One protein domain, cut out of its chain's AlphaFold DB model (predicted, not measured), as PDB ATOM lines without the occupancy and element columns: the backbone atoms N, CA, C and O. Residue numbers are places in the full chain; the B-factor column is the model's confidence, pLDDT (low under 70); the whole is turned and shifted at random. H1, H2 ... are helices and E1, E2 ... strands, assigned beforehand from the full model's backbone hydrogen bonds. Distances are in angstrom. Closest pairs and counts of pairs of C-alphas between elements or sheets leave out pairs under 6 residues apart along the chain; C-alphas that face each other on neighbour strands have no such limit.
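This is residues 34 to 154 of the 183 residues of the protein "Putative candidate secreted effector protein" of Blumeria graminis f. sp. hordei (strain DH14) (UniProt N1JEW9). A strongly twisted antiparallel sheet of five strands, E3 to E7, curls like part of a barrel, and the long helix H1 packs slantwise on one face of it. A small hairpin, E1 and E2, sits by the first residues of H1, and beyond E7 the chain leads past it to a tail, E8 and H2, at one end of the longest axis. The printed part has 121 residues with two named helices and eight named strands, in the order E1 E2 H1 E3 E4 E5 E6 E7 E8 H2, and its class is mixed, helices and strands. It is compact, with a radius of gyration of the C-alphas of 14.4 A, and the C-alphas span 47 by 35 by 25 A along their three main axes.

Begin with the large sheet at C-alpha 75, (45.477, -46.021, -18.196), where E3, residues 75 to 79, sets out on its 13.4 A. E4 follows with residues 87 to 97, 24.6 A from first to last C-alpha, and bends by 74 degrees at residue 93. E5 is residues 102 to 111, 28.7 A, E6 is residues 116 to 125, 27.4 A, and E7 is residues 128 to 133, 16.7 A. Before the sheet in the chain, find E1 at residues 42 to 44 and E2 at residues 50 to 52. H1 is residues 53 to 69; from C-alpha 53 at (37.460, -44.938, -39.370) it runs 24.2 A to C-alpha 69. After the sheet come E8, residues 142 to 144, and H2, residues 145 to 153, 12.4 A long, ending with C-alpha 153 at (20.200, -45.704, -24.126).

The sheet runs E3, E4, E5, E6, E7, with E3 and E7 as its edge strands, and it is a meander, each strand the antiparallel neighbour of the one before. Look between E3 and E4, a hairpin, for N 89 and O 75, 2.8 A apart and within hydrogen-bond range. E4 and E5, antiparallel at 156 degrees, have N 88 and O 110 at 2.9 A and N 106 and O 93 at 2.8 A. For E5 and E6 find N 107 and O 120 at 2.8 A; for E6 and E7 find N 121 and O 132 at 2.8 A. H1 is on this sheet, two layers with the helix on one face, at a height over the sheet of 8.7 A. It lies over E4, and only just over E5 and E6, with 3 of its C-alphas falling on each of these two. On the local plane its line and that of E4 stand at 43 degrees, slantwise to the strands. The closest C-alphas of H1 and E4 are those of Ala 63 and His 90, 5.7 A apart. In the hairpin E1 and E2, N 51 and O 43 are 2.8 A apart. Residues 43 to 44 of E1 also pair, antiparallel, with residues 135 to 136. E8 pairs with no named strand, but its residues 142 to 143 pair antiparallel with residues 34 to 35. E8 and H2 meet only through their link, and H2 is not on the sheet. In H1 and H2 every O i to N i+4 pair is within hydrogen-bond range.

The two C-alphas farthest apart are those of His 126 and Gln 154, 48.3 A. The printed part runs from residue 34 to residue 154 and has no cut. No link is long; those from E3 to E4 and from E7 to E8 are short, and the others are tight. The mean pLDDT of the printed part is 88.1, and the model's confidence is under 70 at residues 147 to 154.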
ATOM      1  N   LEU A  34      30.620 -35.733 -30.531       89.50
ATOM      2  CA  LEU A  34      31.334 -36.949 -30.902       89.50
ATOM      3  C   LEU A  34      31.615 -36.970 -32.398       89.50
ATOM      4  O   LEU A  34      30.721 -36.640 -33.182       89.50
ATOM      5  N   PRO A  35      32.817 -37.392 -32.808       91.25
ATOM      6  CA  PRO A  35      33.108 -37.607 -34.212       91.25
ATOM      7  C   PRO A  35      32.307 -38.798 -34.748       91.25
ATOM      8  O   PRO A  35      32.201 -39.850 -34.109       91.25
ATOM      9  N   VAL A  36      31.769 -38.656 -35.954       92.81
ATOM     10  CA  VAL A  36      31.124 -39.754 -36.677       92.81
ATOM     11  C   VAL A  36      32.206 -40.589 -37.341       92.81
ATOM     12  O   VAL A  36      32.947 -40.098 -38.185       92.81
ATOM     13  N   LEU A  37      32.295 -41.869 -36.975       93.62
ATOM     14  CA  LEU A  37      33.248 -42.802 -37.574       93.62
ATOM     15  C   LEU A  37      32.696 -43.352 -38.901       93.62
ATOM     16  O   LEU A  37      32.231 -44.493 -38.950       93.62
ATOM     17  N   ASP A  38      32.717 -42.545 -39.959       93.25
ATOM     18  CA  ASP A  38      32.332 -42.919 -41.329       93.25
ATOM     19  C   ASP A  38      33.516 -42.820 -42.314       93.25
ATOM     20  O   ASP A  38      34.669 -42.679 -41.911       93.25
ATOM     21  N   SER A  39      33.273 -42.931 -43.623       95.38
ATOM     22  CA  SER A  39      34.339 -42.857 -44.634       95.38
ATOM     23  C   SER A  39      35.047 -41.499 -44.724       95.38
ATOM     24  O   SER A  39      36.127 -41.446 -45.309       95.38
ATOM     25  N   ASN A  40      34.467 -40.430 -44.178       94.69
ATOM     26  CA  ASN A  40      35.045 -39.084 -44.168       94.69
ATOM     27  C   ASN A  40      35.840 -38.797 -42.888       94.69
ATOM     28  O   ASN A  40      36.591 -37.822 -42.834       94.69
ATOM     29  N   PHE A  41      35.693 -39.646 -41.867       96.94
ATOM     30  CA  PHE A  41      36.447 -39.537 -40.629       96.94
ATOM     31  C   PHE A  41      37.954 -39.610 -40.876       96.94
ATOM     32  O   PHE A  41      38.468 -40.559 -41.481       96.94
ATOM     33  N   GLY A  42      38.673 -38.661 -40.284       96.62
ATOM     34  CA  GLY A  42      40.116 -38.723 -40.147       96.62
ATOM     35  C   GLY A  42      40.574 -38.040 -38.868       96.62
ATOM     36  O   GLY A  42      40.002 -37.041 -38.438       96.62
ATOM     37  N   MET A  43      41.632 -38.578 -38.278       96.75
ATOM     38  CA  MET A  43      42.266 -38.026 -37.088       96.75
ATOM     39  C   MET A  43      43.781 -37.982 -37.275       96.75
ATOM     40  O   MET A  43      44.397 -39.014 -37.554       96.75
ATOM     41  N   ASP A  44      44.380 -36.812 -37.099       93.44
ATOM     42  CA  ASP A  44      45.820 -36.582 -37.183       93.44
ATOM     43  C   ASP A  44      46.380 -36.154 -35.821       93.44
ATOM     44  O   ASP A  44      45.830 -35.311 -35.121       93.44
ATOM     45  N   CYS A  45      47.494 -36.754 -35.415       93.12
ATOM     46  CA  CYS A  45      48.139 -36.458 -34.134       93.12
ATOM     47  C   CYS A  45      49.393 -35.602 -34.344       93.12
ATOM     48  O   CYS A  45      50.442 -35.877 -33.767       93.12
ATOM     49  N   TYR A  46      49.295 -34.575 -35.204       90.12
ATOM     50  CA  TYR A  46      50.417 -33.708 -35.607       90.12
ATOM     51  C   TYR A  46      51.601 -34.451 -36.252       90.12
ATOM     52  O   TYR A  46      52.724 -33.941 -36.300       90.12
ATOM     53  N   SER A  47      51.329 -35.651 -36.759       87.38
ATOM     54  CA  SER A  47      52.225 -36.471 -37.568       87.38
ATOM     55  C   SER A  47      51.747 -36.512 -39.019       87.38
ATOM     56  O   SER A  47      50.610 -36.161 -39.320       87.38
ATOM     57  N   ASP A  48      52.581 -37.033 -39.913       85.56
ATOM     58  CA  ASP A  48      52.211 -37.393 -41.291       85.56
ATOM     59  C   ASP A  48      51.152 -38.511 -41.371       85.56
ATOM     60  O   ASP A  48      50.449 -38.660 -42.372       85.56
ATOM     61  N   LYS A  49      51.003 -39.289 -40.298       89.62
ATOM     62  CA  LYS A  49      49.999 -40.342 -40.181       89.62
ATOM     63  C   LYS A  49      48.612 -39.787 -39.846       89.62
ATOM     64  O   LYS A  49      48.416 -39.169 -38.801       89.62
ATOM     65  N   THR A  50      47.637 -40.118 -40.692       94.75
ATOM     66  CA  THR A  50      46.200 -39.940 -40.424       94.75
ATOM     67  C   THR A  50      45.550 -41.290 -40.125       94.75
ATOM     68  O   THR A  50      45.751 -42.264 -40.853       94.75
ATOM     69  N   TYR A  51      44.750 -41.357 -39.064       97.19
ATOM     70  CA  TYR A  51      43.963 -42.527 -38.687       97.19
ATOM     71  C   TYR A  51      42.536 -42.402 -39.228       97.19
ATOM     72  O   TYR A  51      41.826 -41.458 -38.892       97.19
ATOM     73  N   GLY A  52      42.115 -43.355 -40.060       97.62
ATOM     74  CA  GLY A  52      40.756 -43.415 -40.607       97.62
ATOM     75  C   GLY A  52      39.795 -44.254 -39.758       97.62
ATOM     76  O   GLY A  52      40.195 -44.901 -38.784       97.62
ATOM     77  N   GLN A  53      38.520 -44.299 -40.166       97.00
ATOM     78  CA  GLN A  53      37.460 -44.938 -39.370       97.00
ATOM     79  C   GLN A  53      37.718 -46.411 -39.041       97.00
ATOM     80  O   GLN A  53      37.394 -46.849 -37.945       97.00
ATOM     81  N   ILE A  54      38.285 -47.186 -39.972       96.38
ATOM     82  CA  ILE A  54      38.485 -48.630 -39.788       96.38
ATOM     83  C   ILE A  54      39.479 -48.862 -38.651       96.38
ATOM     84  O   ILE A  54      39.213 -49.642 -37.740       96.38
ATOM     85  N   THR A  55      40.596 -48.133 -38.671       97.69
ATOM     86  CA  THR A  55      41.642 -48.234 -37.653       97.69
ATOM     87  C   THR A  55      41.122 -47.810 -36.285       97.69
ATOM     88  O   THR A  55      41.332 -48.526 -35.311       97.69
ATOM     89  N   VAL A  56      40.395 -46.691 -36.210       97.56
ATOM     90  CA  VAL A  56      39.853 -46.197 -34.934       97.56
ATOM     91  C   VAL A  56      38.759 -47.114 -34.382       97.56
ATOM     92  O   VAL A  56      38.782 -47.413 -33.193       97.56
ATOM     93  N   LYS A  57      37.851 -47.633 -35.221       96.31
ATOM     94  CA  LYS A  57      36.833 -48.613 -34.793       96.31
ATOM     95  C   LYS A  57      37.468 -49.889 -34.246       96.31
ATOM     96  O   LYS A  57      37.048 -50.370 -33.199       96.31
ATOM     97  N   SER A  58      38.479 -50.415 -34.939       96.25
ATOM     98  CA  SER A  58      39.199 -51.614 -34.497       96.25
ATOM     99  C   SER A  58      39.881 -51.385 -33.150       96.25
ATOM    100  O   SER A  58      39.717 -52.191 -32.239       96.25
ATOM    101  N   ALA A  59      40.589 -50.263 -33.001       96.50
ATOM    102  CA  ALA A  59      41.265 -49.915 -31.756       96.50
ATOM    103  C   ALA A  59      40.274 -49.679 -30.603       96.50
ATOM    104  O   ALA A  59      40.533 -50.095 -29.480       96.50
ATOM    105  N   ALA A  60      39.116 -49.060 -30.860       95.69
ATOM    106  CA  ALA A  60      38.088 -48.857 -29.839       95.69
ATOM    107  C   ALA A  60      37.480 -50.186 -29.357       95.69
ATOM    108  O   ALA A  60      37.287 -50.373 -28.157       95.69
ATOM    109  N   ALA A  61      37.235 -51.133 -30.269       94.56
ATOM    110  CA  ALA A  61      36.753 -52.468 -29.914       94.56
ATOM    111  C   ALA A  61      37.781 -53.256 -29.080       94.56
ATOM    112  O   ALA A  61      37.417 -53.923 -28.105       94.56
ATOM    113  N   GLU A  62      39.066 -53.150 -29.426       94.25
ATOM    114  CA  GLU A  62      40.161 -53.744 -28.653       94.25
ATOM    115  C   GLU A  62      40.277 -53.108 -27.260       94.25
ATOM    116  O   GLU A  62      40.290 -53.812 -26.249       94.25
ATOM    117  N   ALA A  63      40.271 -51.776 -27.189       93.75
ATOM    118  CA  ALA A  63      40.294 -51.021 -25.941       93.75
ATOM    119  C   ALA A  63      39.129 -51.399 -25.014       93.75
ATOM    120  O   ALA A  63      39.327 -51.614 -23.816       93.75
ATOM    121  N   TYR A  64      37.922 -51.534 -25.564       93.62
ATOM    122  CA  TYR A  64      36.748 -51.955 -24.804       93.62
ATOM    123  C   TYR A  64      36.905 -53.377 -24.256       93.62
ATOM    124  O   TYR A  64      36.692 -53.610 -23.067       93.62
ATOM    125  N   THR A  65      37.375 -54.310 -25.086       92.38
ATOM    126  CA  THR A  65      37.655 -55.692 -24.664       92.38
ATOM    127  C   THR A  65      38.672 -55.730 -23.518       92.38
ATOM    128  O   THR A  65      38.466 -56.426 -22.522       92.38
ATOM    129  N   ASN A  66      39.735 -54.928 -23.609       88.56
ATOM    130  CA  ASN A  66      40.745 -54.807 -22.557       88.56
ATOM    131  C   ASN A  66      40.168 -54.193 -21.272       88.56
ATOM    132  O   ASN A  66      40.467 -54.672 -20.177       88.56
ATOM    133  N   THR A  67      39.283 -53.202 -21.400       86.56
ATOM    134  CA  THR A  67      38.572 -52.602 -20.262       86.56
ATOM    135  C   THR A  67      37.690 -53.634 -19.554       86.56
ATOM    136  O   THR A  67      37.679 -53.681 -18.328       86.56
ATOM    137  N   CYS A  68      36.985 -54.496 -20.293       84.81
ATOM    138  CA  CYS A  68      36.155 -55.552 -19.705       84.81
ATOM    139  C   CYS A  68      36.985 -56.646 -19.016       84.81
ATOM    140  O   CYS A  68      36.598 -57.135 -17.956       84.81
ATOM    141  N   ASN A  69      38.120 -57.030 -19.606       86.19
ATOM    142  CA  ASN A  69      38.944 -58.131 -19.106       86.19
ATOM    143  C   ASN A  69      39.859 -57.718 -17.945       86.19
ATOM    144  O   ASN A  69      40.188 -58.541 -17.091       86.19
ATOM    145  N   SER A  70      40.343 -56.474 -17.927       82.94
ATOM    146  CA  SER A  70      41.343 -55.997 -16.962       82.94
ATOM    147  C   SER A  70      41.261 -54.475 -16.763       82.94
ATOM    148  O   SER A  70      42.211 -53.752 -17.073       82.94
ATOM    149  N   PRO A  71      40.158 -53.957 -16.190       70.38
ATOM    150  CA  PRO A  71      39.918 -52.514 -16.085       70.38
ATOM    151  C   PRO A  71      40.981 -51.771 -15.264       70.38
ATOM    152  O   PRO A  71      41.229 -50.595 -15.510       70.38
ATOM    153  N   GLY A  72      41.628 -52.441 -14.303       73.88
ATOM    154  CA  GLY A  72      42.686 -51.850 -13.473       73.88
ATOM    155  C   GLY A  72      44.031 -51.661 -14.181       73.88
ATOM    156  O   GLY A  72      44.883 -50.958 -13.654       73.88
ATOM    157  N   GLN A  73      44.229 -52.268 -15.356       80.00
ATOM    158  CA  GLN A  73      45.477 -52.151 -16.127       80.00
ATOM    159  C   GLN A  73      45.403 -51.082 -17.220       80.00
ATOM    160  O   GLN A  73      46.412 -50.749 -17.836       80.00
ATOM    161  N   MET A  74      44.206 -50.557 -17.479       84.62
ATOM    162  CA  MET A  74      44.010 -49.500 -18.454       84.62
ATOM    163  C   MET A  74      44.370 -48.150 -17.851       84.62
ATOM    164  O   MET A  74      43.919 -47.791 -16.763       84.62
ATOM    165  N   GLU A  75      45.162 -47.382 -18.589       90.19
ATOM    166  CA  GLU A  75      45.477 -46.021 -18.196       90.19
ATOM    167  C   GLU A  75      44.215 -45.150 -18.275       90.19
ATOM    168  O   GLU A  75      43.462 -45.211 -19.248       90.19
ATOM    169  N   ARG A  76      43.972 -44.346 -17.237       91.12
ATOM    170  CA  ARG A  76      42.756 -43.534 -17.093       91.12
ATOM    171  C   ARG A  76      43.062 -42.055 -17.251       91.12
ATOM    172  O   ARG A  76      44.078 -41.568 -16.751       91.12
ATOM    173  N   CYS A  77      42.134 -41.317 -17.840       91.12
ATOM    174  CA  CYS A  77      42.211 -39.861 -17.922       91.12
ATOM    175  C   CYS A  77      40.918 -39.192 -17.447       91.12
ATOM    176  O   CYS A  77      39.883 -39.833 -17.258       91.12
ATOM    177  N   THR A  78      40.997 -37.882 -17.257       91.00
ATOM    178  CA  THR A  78      39.846 -36.985 -17.144       91.00
ATOM    179  C   THR A  78      39.896 -36.006 -18.308       91.00
ATOM    180  O   THR A  78      40.977 -35.669 -18.791       91.00
ATOM    181  N   PHE A  79      38.733 -35.577 -18.788       89.88
ATOM    182  CA  PHE A  79      38.638 -34.667 -19.921       89.88
ATOM    183  C   PHE A  79      37.507 -33.676 -19.668       89.88
ATOM    184  O   PHE A  79      36.362 -34.096 -19.493       89.88
ATOM    185  N   ASP A  80      37.810 -32.379 -19.684       86.75
ATOM    186  CA  ASP A  80      36.835 -31.310 -19.421       86.75
ATOM    187  C   ASP A  80      35.615 -31.353 -20.342       86.75
ATOM    188  O   ASP A  80      34.508 -31.007 -19.935       86.75
ATOM    189  N   ARG A  81      35.796 -31.843 -21.575       84.00
ATOM    190  CA  ARG A  81      34.714 -32.045 -22.545       84.00
ATOM    191  C   ARG A  81      33.689 -33.097 -22.075       84.00
ATOM    192  O   ARG A  81      32.527 -33.049 -22.476       84.00
ATOM    193  N   PHE A  82      34.102 -34.045 -21.226       86.12
ATOM    194  CA  PHE A  82      33.297 -35.173 -20.740       86.12
ATOM    195  C   PHE A  82      33.522 -35.437 -19.234       86.12
ATOM    196  O   PHE A  82      33.976 -36.515 -18.846       86.12
ATOM    197  N   PRO A  83      33.175 -34.487 -18.345       81.12
ATOM    198  CA  PRO A  83      33.624 -34.499 -16.949       81.12
ATOM    199  C   PRO A  83      32.972 -35.590 -16.081       81.12
ATOM    200  O   PRO A  83      33.431 -35.854 -14.975       81.12
ATOM    201  N   MET A  84      31.893 -36.220 -16.558       82.31
ATOM    202  CA  MET A  84      31.168 -37.285 -15.847       82.31
ATOM    203  C   MET A  84      31.449 -38.689 -16.400       82.31
ATOM    204  O   MET A  84      30.837 -39.655 -15.948       82.31
ATOM    205  N   GLU A  85      32.337 -38.816 -17.386       85.69
ATOM    206  CA  GLU A  85      32.634 -40.096 -18.026       85.69
ATOM    207  C   GLU A  85      33.854 -40.774 -17.392       85.69
ATOM    208  O   GLU A  85      34.832 -40.131 -17.013       85.69
ATOM    209  N   ASN A  86      33.821 -42.105 -17.323       88.25
ATOM    210  CA  ASN A  86      35.008 -42.896 -17.014       88.25
ATOM    211  C   ASN A  86      35.797 -43.118 -18.301       88.25
ATOM    212  O   ASN A  86      35.332 -43.857 -19.171       88.25
ATOM    213  N   LEU A  87      36.966 -42.484 -18.408       92.56
ATOM    214  CA  LEU A  87      37.758 -42.477 -19.633       92.56
ATOM    215  C   LEU A  87      38.999 -43.354 -19.531       92.56
ATOM    216  O   LEU A  87      39.691 -43.372 -18.507       92.56
ATOM    217  N   PHE A  88      39.289 -44.039 -20.631       93.56
ATOM    218  CA  PHE A  88      40.407 -44.962 -20.761       93.56
ATOM    219  C   PHE A  88      41.226 -44.625 -22.003       93.56
ATOM    220  O   PHE A  88      40.674 -44.341 -23.071       93.56
ATOM    221  N   LEU A  89      42.548 -44.677 -21.859       94.88
ATOM    222  CA  LEU A  89      43.508 -44.465 -22.932       94.88
ATOM    223  C   LEU A  89      43.956 -45.802 -23.506       94.88
ATOM    224  O   LEU A  89      44.397 -46.685 -22.773       94.88
ATOM    225  N   HIS A  90      43.912 -45.928 -24.828       94.94
ATOM    226  CA  HIS A  90      44.426 -47.099 -25.525       94.94
ATOM    227  C   HIS A  90      45.415 -46.692 -26.623       94.94
ATOM    228  O   HIS A  90      45.072 -45.845 -27.452       94.94
ATOM    229  N   PRO A  91      46.636 -47.259 -26.653       95.44
ATOM    230  CA  PRO A  91      47.601 -46.965 -27.704       95.44
ATOM    231  C   PRO A  91      47.066 -47.362 -29.085       95.44
ATOM    232  O   PRO A  91      46.618 -48.482 -29.278       95.44
ATOM    233  N   ILE A  92      47.167 -46.466 -30.067       96.50
ATOM    234  CA  ILE A  92      46.797 -46.741 -31.473       96.50
ATOM    235  C   ILE A  92      48.004 -46.631 -32.423       96.50
ATOM    236  O   ILE A  92      47.935 -46.925 -33.620       96.50
ATOM    237  N   GLY A  93      49.147 -46.181 -31.909       95.00
ATOM    238  CA  GLY A  93      50.419 -46.167 -32.618       95.00
ATOM    239  C   GLY A  93      51.330 -45.057 -32.118       95.00
ATOM    240  O   GLY A  93      51.279 -44.679 -30.955       95.00
ATOM    241  N   GLY A  94      52.151 -44.527 -33.014       94.31
ATOM    242  CA  GLY A  94      53.016 -43.387 -32.756       94.31
ATOM    243  C   GLY A  94      53.516 -42.800 -34.066       94.31
ATOM    244  O   GLY A  94      53.221 -43.326 -35.148       94.31
ATOM    245  N   GLY A  95      54.248 -41.705 -33.957       91.50
ATOM    246  CA  GLY A  95      54.791 -40.978 -35.093       91.50
ATOM    247  C   GLY A  95      55.773 -39.910 -34.649       91.50
ATOM    248  O   GLY A  95      56.112 -39.802 -33.471       91.50
ATOM    249  N   TYR A  96      56.243 -39.124 -35.607       90.69
ATOM    250  CA  TYR A  96      57.120 -37.993 -35.339       90.69
ATOM    251  C   TYR A  96      56.329 -36.695 -35.480       90.69
ATOM    252  O   TYR A  96      55.703 -36.452 -36.514       90.69
ATOM    253  N   VAL A  97      56.356 -35.859 -34.443       87.69
ATOM    254  CA  VAL A  97      55.696 -34.552 -34.442       87.69
ATOM    255  C   VAL A  97      56.617 -33.570 -35.153       87.69
ATOM    256  O   VAL A  97      57.530 -32.997 -34.557       87.69
ATOM    257  N   SER A  98      56.404 -33.412 -36.457       80.31
ATOM    258  CA  SER A  98      57.344 -32.750 -37.373       80.31
ATOM    259  C   SER A  98      57.718 -31.325 -36.959       80.31
ATOM    260  O   SER A  98      58.884 -30.952 -37.036       80.31
ATOM    261  N   HIS A  99      56.753 -30.548 -36.468       82.25
ATOM    262  CA  HIS A  99      56.970 -29.162 -36.049       82.25
ATOM    263  C   HIS A  99      57.748 -29.019 -34.728       82.25
ATOM    264  O   HIS A  99      58.297 -27.953 -34.471       82.25
ATOM    265  N   LEU A 100      57.806 -30.074 -33.907       85.31
ATOM    266  CA  LEU A 100      58.552 -30.096 -32.641       85.31
ATOM    267  C   LEU A 100      59.850 -30.899 -32.727       85.31
ATOM    268  O   LEU A 100      60.713 -30.751 -31.869       85.31
ATOM    269  N   GLY A 101      59.994 -31.751 -33.741       87.75
ATOM    270  CA  GLY A 101      61.173 -32.590 -33.880       87.75
ATOM    271  C   GLY A 101      61.270 -33.689 -32.815       87.75
ATOM    272  O   GLY A 101      62.372 -33.999 -32.370       87.75
ATOM    273  N   VAL A 102      60.140 -34.255 -32.375       91.94
ATOM    274  CA  VAL A 102      60.111 -35.264 -31.300       91.94
ATOM    275  C   VAL A 102      59.235 -36.468 -31.656       91.94
ATOM    276  O   VAL A 102      58.211 -36.306 -32.328       91.94
ATOM    277  N   PRO A 103      59.599 -37.685 -31.212       93.69
ATOM    278  CA  PRO A 103      58.711 -38.836 -31.296       93.69
ATOM    279  C   PRO A 103      57.530 -38.674 -30.332       93.69
ATOM    280  O   PRO A 103      57.671 -38.140 -29.231       93.69
ATOM    281  N   ALA A 104      56.372 -39.181 -30.740       95.06
ATOM    282  CA  ALA A 104      55.161 -39.192 -29.941       95.06
ATOM    283  C   ALA A 104      54.455 -40.546 -30.013       95.06
ATOM    284  O   ALA A 104      54.428 -41.208 -31.055       95.06
ATOM    285  N   GLN A 105      53.835 -40.931 -28.902       96.12
ATOM    286  CA  GLN A 105      52.920 -42.062 -28.836       96.12
ATOM    287  C   GLN A 105      51.485 -41.556 -28.948       96.12
ATOM    288  O   GLN A 105      51.107 -40.586 -28.296       96.12
ATOM    289  N   HIS A 106      50.686 -42.202 -29.790       96.56
ATOM    290  CA  HIS A 106      49.308 -41.824 -30.074       96.56
ATOM    291  C   HIS A 106      48.347 -42.771 -29.366       96.56
ATOM    292  O   HIS A 106      48.531 -43.993 -29.370       96.56
ATOM    293  N   TYR A 107      47.279 -42.205 -28.828       97.19
ATOM    294  CA  TYR A 107      46.250 -42.905 -28.080       97.19
ATOM    295  C   TYR A 107      44.872 -42.510 -28.588       97.19
ATOM    296  O   TYR A 107      44.657 -41.387 -29.050       97.19
ATOM    297  N   ILE A 108      43.928 -43.428 -28.445       97.56
ATOM    298  CA  ILE A 108      42.505 -43.110 -28.456       97.56
ATOM    299  C   ILE A 108      41.980 -43.032 -27.027       97.56
ATOM    300  O   ILE A 108      42.503 -43.685 -26.121       97.56
ATOM    301  N   ILE A 109      40.922 -42.252 -26.861       96.38
ATOM    302  CA  ILE A 109      40.173 -42.095 -25.624       96.38
ATOM    303  C   ILE A 109      38.810 -42.737 -25.838       96.38
ATOM    304  O   ILE A 109      38.075 -42.340 -26.752       96.38
ATOM    305  N   ILE A 110      38.479 -43.716 -25.000       94.81
ATOM    306  CA  ILE A 110      37.155 -44.341 -24.972       94.81
ATOM    307  C   ILE A 110      36.482 -44.136 -23.617       94.81
ATOM    308  O   ILE A 110      37.168 -43.965 -22.608       94.81
ATOM    309  N   ASN A 111      35.151 -44.182 -23.580       91.69
ATOM    310  CA  ASN A 111      34.423 -44.304 -22.317       91.69
ATOM    311  C   ASN A 111      34.181 -45.769 -21.919       91.69
ATOM    312  O   ASN A 111      34.511 -46.705 -22.650       91.69
ATOM    313  N   SER A 112      33.539 -45.973 -20.768       88.69
ATOM    314  CA  SER A 112      33.170 -47.301 -20.257       88.69
ATOM    315  C   SER A 112      32.198 -48.088 -21.141       88.69
ATOM    316  O   SER A 112      32.049 -49.284 -20.929       88.69
ATOM    317  N   ALA A 113      31.539 -47.449 -22.112       87.88
ATOM    318  CA  ALA A 113      30.700 -48.115 -23.109       87.88
ATOM    319  C   ALA A 113      31.479 -48.492 -24.388       87.88
ATOM    320  O   ALA A 113      30.882 -48.931 -25.369       87.88
ATOM    321  N   GLY A 114      32.802 -48.288 -24.414       89.50
ATOM    322  CA  GLY A 114      33.642 -48.563 -25.583       89.50
ATOM    323  C   GLY A 114      33.505 -47.531 -26.701       89.50
ATOM    324  O   GLY A 114      33.990 -47.753 -27.811       89.50
ATOM    325  N   GLN A 115      32.845 -46.401 -26.440       91.56
ATOM    326  CA  GLN A 115      32.658 -45.356 -27.439       91.56
ATOM    327  C   GLN A 115      33.933 -44.540 -27.579       91.56
ATOM    328  O   GLN A 115      34.452 -44.023 -26.592       91.56
ATOM    329  N   PHE A 116      34.406 -44.383 -28.812       94.25
ATOM    330  CA  PHE A 116      35.488 -43.461 -29.132       94.25
ATOM    331  C   PHE A 116      35.042 -42.008 -28.949       94.25
ATOM    332  O   PHE A 116      34.008 -41.601 -29.483       94.25
ATOM    333  N   LEU A 117      35.847 -41.227 -28.227       93.38
ATOM    334  CA  LEU A 117      35.567 -39.821 -27.937       93.38
ATOM    335  C   LEU A 117      36.540 -38.874 -28.646       93.38
ATOM    336  O   LEU A 117      36.115 -37.893 -29.256       93.38
ATOM    337  N   ALA A 118      37.841 -39.152 -28.548       95.12
ATOM    338  CA  ALA A 118      38.908 -38.321 -29.100       95.12
ATOM    339  C   ALA A 118      40.222 -39.103 -29.207       95.12
ATOM    340  O   ALA A 118      40.358 -40.191 -28.648       95.12
ATOM    341  N   GLY A 119      41.200 -38.536 -29.911       95.88
ATOM    342  CA  GLY A 119      42.588 -38.985 -29.847       95.88
ATOM    343  C   GLY A 119      43.453 -38.020 -29.058       95.88
ATOM    344  O   GLY A 119      43.136 -36.838 -28.931       95.88
ATOM    345  N   MET A 120      44.582 -38.519 -28.579       95.31
ATOM    346  CA  MET A 120      45.633 -37.697 -27.995       95.31
ATOM    347  C   MET A 120      47.008 -38.250 -28.351       95.31
ATOM    348  O   MET A 120      47.152 -39.427 -28.686       95.31
ATOM    349  N   LEU A 121      48.032 -37.420 -28.224       94.56
ATOM    350  CA  LEU A 121      49.416 -37.861 -28.225       94.56
ATOM    351  C   LEU A 121      50.099 -37.540 -26.902       94.56
ATOM    352  O   LEU A 121      49.705 -36.611 -26.196       94.56
ATOM    353  N   LYS A 122      51.150 -38.302 -26.612       94.12
ATOM    354  CA  LYS A 122      52.120 -38.023 -25.559       94.12
ATOM    355  C   LYS A 122      53.508 -37.954 -26.162       94.12
ATOM    356  O   LYS A 122      53.862 -38.804 -26.979       94.12
ATOM    357  N   TYR A 123      54.281 -36.967 -25.751       92.38
ATOM    358  CA  TYR A 123      55.654 -36.784 -26.200       92.38
ATOM    359  C   TYR A 123      56.483 -36.147 -25.097       92.38
ATOM    360  O   TYR A 123      55.953 -35.467 -24.220       92.38
ATOM    361  N   GLU A 124      57.790 -36.362 -25.144       91.38
ATOM    362  CA  GLU A 124      58.714 -35.721 -24.217       91.38
ATOM    363  C   GLU A 124      59.317 -34.473 -24.854       91.38
ATOM    364  O   GLU A 124      59.778 -34.488 -25.997       91.38
ATOM    365  N   THR A 125      59.335 -33.379 -24.102       87.94
ATOM    366  CA  THR A 125      60.045 -32.158 -24.481       87.94
ATOM    367  C   THR A 125      60.717 -31.563 -23.255       87.94
ATOM    368  O   THR A 125      60.098 -31.411 -22.204       87.94
ATOM    369  N   HIS A 126      62.014 -31.263 -23.364       87.19
ATOM    370  CA  HIS A 126      62.818 -30.721 -22.262       87.19
ATOM    371  C   HIS A 126      62.710 -31.534 -20.952       87.19
ATOM    372  O   HIS A 126      62.700 -30.967 -19.863       87.19
ATOM    373  N   GLY A 127      62.595 -32.865 -21.057       85.12
ATOM    374  CA  GLY A 127      62.460 -33.774 -19.910       85.12
ATOM    375  C   GLY A 127      61.063 -33.835 -19.281       85.12
ATOM    376  O   GLY A 127      60.888 -34.537 -18.290       85.12
ATOM    377  N   ASN A 128      60.073 -33.138 -19.844       87.25
ATOM    378  CA  ASN A 128      58.685 -33.190 -19.393       87.25
ATOM    379  C   ASN A 128      57.836 -34.002 -20.369       87.25
ATOM    380  O   ASN A 128      57.892 -33.780 -21.581       87.25
ATOM    381  N   LEU A 129      57.011 -34.897 -19.829       89.44
ATOM    382  CA  LEU A 129      55.968 -35.566 -20.593       89.44
ATOM    383  C   LEU A 129      54.814 -34.585 -20.824       89.44
ATOM    384  O   LEU A 129      54.208 -34.092 -19.873       89.44
ATOM    385  N   VAL A 130      54.512 -34.318 -22.088       90.44
ATOM    386  CA  VAL A 130      53.438 -33.424 -22.518       90.44
ATOM    387  C   VAL A 130      52.388 -34.230 -23.268       90.44
ATOM    388  O   VAL A 130      52.708 -35.144 -24.030       90.44
ATOM    389  N   SER A 131      51.122 -33.880 -23.056       91.75
ATOM    390  CA  SER A 131      49.976 -34.438 -23.768       91.75
ATOM    391  C   SER A 131      49.261 -33.371 -24.588       91.75
ATOM    392  O   SER A 131      49.117 -32.241 -24.131       91.75
ATOM    393  N   ALA A 132      48.771 -33.739 -25.770       90.56
ATOM    394  CA  ALA A 132      47.954 -32.866 -26.615       90.56
ATOM    395  C   ALA A 132      46.858 -33.669 -27.327       90.56
ATOM    396  O   ALA A 132      47.072 -34.831 -27.680       90.56
ATOM    397  N   LEU A 133      45.695 -33.055 -27.558       93.62
ATOM    398  CA  LEU A 133      44.599 -33.671 -28.311       93.62
ATOM    399  C   LEU A 133      44.937 -33.741 -29.799       93.62
ATOM    400  O   LEU A 133      45.398 -32.758 -30.378       93.62
ATOM    401  N   CYS A 134      44.673 -34.889 -30.422       94.06
ATOM    402  CA  CYS A 134      44.774 -35.034 -31.870       94.06
ATOM    403  C   CYS A 134      43.684 -34.204 -32.560       94.06
ATOM    404  O   CYS A 134      42.604 -33.976 -32.010       94.06
ATOM    405  N   ARG A 135      43.963 -33.766 -33.783       93.25
ATOM    406  CA  ARG A 135      43.032 -33.002 -34.607       93.25
ATOM    407  C   ARG A 135      42.176 -33.946 -35.433       93.25
ATOM    408  O   ARG A 135      42.590 -35.048 -35.787       93.25
ATOM    409  N   PHE A 136      40.965 -33.501 -35.730       93.88
ATOM    410  CA  PHE A 136      40.122 -34.148 -36.721       93.88
ATOM    411  C   PHE A 136      40.328 -33.477 -38.073       93.88
ATOM    412  O   PHE A 136      40.498 -32.258 -38.158       93.88
ATOM    413  N   THR A 137      40.278 -34.269 -39.138       93.38
ATOM    414  CA  THR A 137      40.338 -33.735 -40.498       93.38
ATOM    415  C   THR A 137      39.101 -32.874 -40.787       93.38
ATOM    416  O   THR A 137      38.033 -33.127 -40.219       93.38
ATOM    417  N   PRO A 138      39.179 -31.907 -41.723       91.06
ATOM    418  CA  PRO A 138      38.073 -30.986 -42.016       91.06
ATOM    419  C   PRO A 138      36.758 -31.644 -42.459       91.06
ATOM    420  O   PRO A 138      35.710 -31.009 -42.405       91.06
ATOM    421  N   TYR A 139      36.805 -32.897 -42.920       92.00
ATOM    422  CA  TYR A 139      35.637 -33.642 -43.404       92.00
ATOM    423  C   TYR A 139      34.988 -34.520 -42.334       92.00
ATOM    424  O   TYR A 139      33.960 -35.141 -42.596       92.00
ATOM    425  N   THR A 140      35.572 -34.581 -41.135       93.38
ATOM    426  CA  THR A 140      34.993 -35.346 -40.034       93.38
ATOM    427  C   THR A 140      33.686 -34.692 -39.603       93.38
ATOM    428  O   THR A 140      33.659 -33.533 -39.190       93.38
ATOM    429  N   ALA A 141      32.591 -35.440 -39.709       92.50
ATOM    430  CA  ALA A 141      31.298 -35.012 -39.203       92.50
ATOM    431  C   ALA A 141      31.215 -35.214 -37.685       92.50
ATOM    432  O   ALA A 141      31.901 -36.061 -37.109       92.50
ATOM    433  N   PHE A 142      30.329 -34.457 -37.042       90.62
ATOM    434  CA  PHE A 142      30.147 -34.477 -35.597       90.62
ATOM    435  C   PHE A 142      28.665 -34.565 -35.231       90.62
ATOM    436  O   PHE A 142      27.836 -33.895 -35.843       90.62
ATOM    437  N   LEU A 143      28.349 -35.361 -34.212       87.50
ATOM    438  CA  LEU A 143      27.018 -35.450 -33.605       87.50
ATOM    439  C   LEU A 143      27.038 -34.843 -32.209       87.50
ATOM    440  O   LEU A 143      28.052 -34.921 -31.510       87.50
ATOM    441  N   SER A 144      25.907 -34.286 -31.775       83.25
ATOM    442  CA  SER A 144      25.773 -33.817 -30.398       83.25
ATOM    443  C   SER A 144      25.960 -34.981 -29.424       83.25
ATOM    444  O   SER A 144      25.385 -36.064 -29.585       83.25
ATOM    445  N   TYR A 145      26.743 -34.772 -28.369       75.75
ATOM    446  CA  TYR A 145      26.976 -35.802 -27.362       75.75
ATOM    447  C   TYR A 145      25.680 -36.198 -26.636       75.75
ATOM    448  O   TYR A 145      25.461 -37.377 -26.344       75.75
ATOM    449  N   ALA A 146      24.770 -35.245 -26.416       71.62
ATOM    450  CA  ALA A 146      23.456 -35.517 -25.836       71.62
ATOM    451  C   ALA A 146      22.609 -36.454 -26.721       71.62
ATOM    452  O   ALA A 146      21.924 -37.341 -26.207       71.62
ATOM    453  N   GLU A 147      22.689 -36.301 -28.044       60.66
ATOM    454  CA  GLU A 147      22.013 -37.176 -29.009       60.66
ATOM    455  C   GLU A 147      22.657 -38.564 -29.051       60.66
ATOM    456  O   GLU A 147      21.951 -39.573 -29.078       60.66
ATOM    457  N   SER A 148      23.987 -38.637 -28.953       55.22
ATOM    458  CA  SER A 148      24.704 -39.915 -28.927       55.22
ATOM    459  C   SER A 148      24.351 -40.777 -27.709       55.22
ATOM    460  O   SER A 148      24.170 -41.990 -27.847       55.22
ATOM    461  N   ARG A 149      24.164 -40.172 -26.524       59.12
ATOM    462  CA  ARG A 149      23.698 -40.900 -25.333       59.12
ATOM    463  C   ARG A 149      22.275 -41.417 -25.521       59.12
ATOM    464  O   ARG A 149      22.011 -42.566 -25.190       59.12
ATOM    465  N   ARG A 150      21.383 -40.634 -26.141       49.72
ATOM    466  CA  ARG A 150      20.005 -41.068 -26.440       49.72
ATOM    467  C   ARG A 150      19.960 -42.267 -27.388       49.72
ATOM    468  O   ARG A 150      19.227 -43.216 -27.113       49.72
ATOM    469  N   LEU A 151      20.780 -42.256 -28.442       45.38
ATOM    470  CA  LEU A 151      20.879 -43.361 -29.404       45.38
ATOM    471  C   LEU A 151      21.403 -44.660 -28.769       45.38
ATOM    472  O   LEU A 151      20.999 -45.738 -29.191       45.38
ATOM    473  N   ASN A 152      22.237 -44.573 -27.728       47.53
ATOM    474  CA  ASN A 152      22.770 -45.752 -27.039       47.53
ATOM    475  C   ASN A 152      21.928 -46.198 -25.830       47.53
ATOM    476  O   ASN A 152      21.872 -47.388 -25.547       47.53
ATOM    477  N   THR A 153      21.150 -45.312 -25.194       42.53
ATOM    478  CA  THR A 153      20.200 -45.704 -24.126       42.53
ATOM    479  C   THR A 153      18.976 -46.481 -24.625       42.53
ATOM    480  O   THR A 153      18.338 -47.185 -23.847       42.53
ATOM    481  N   GLN A 154      18.638 -46.401 -25.918       33.84
ATOM    482  CA  GLN A 154      17.639 -47.296 -26.527       33.84
ATOM    483  C   GLN A 154      18.231 -48.659 -26.940       33.84
ATOM    484  O   GLN A 154      17.480 -49.555 -27.318       33.84
TER     485      GLN A 154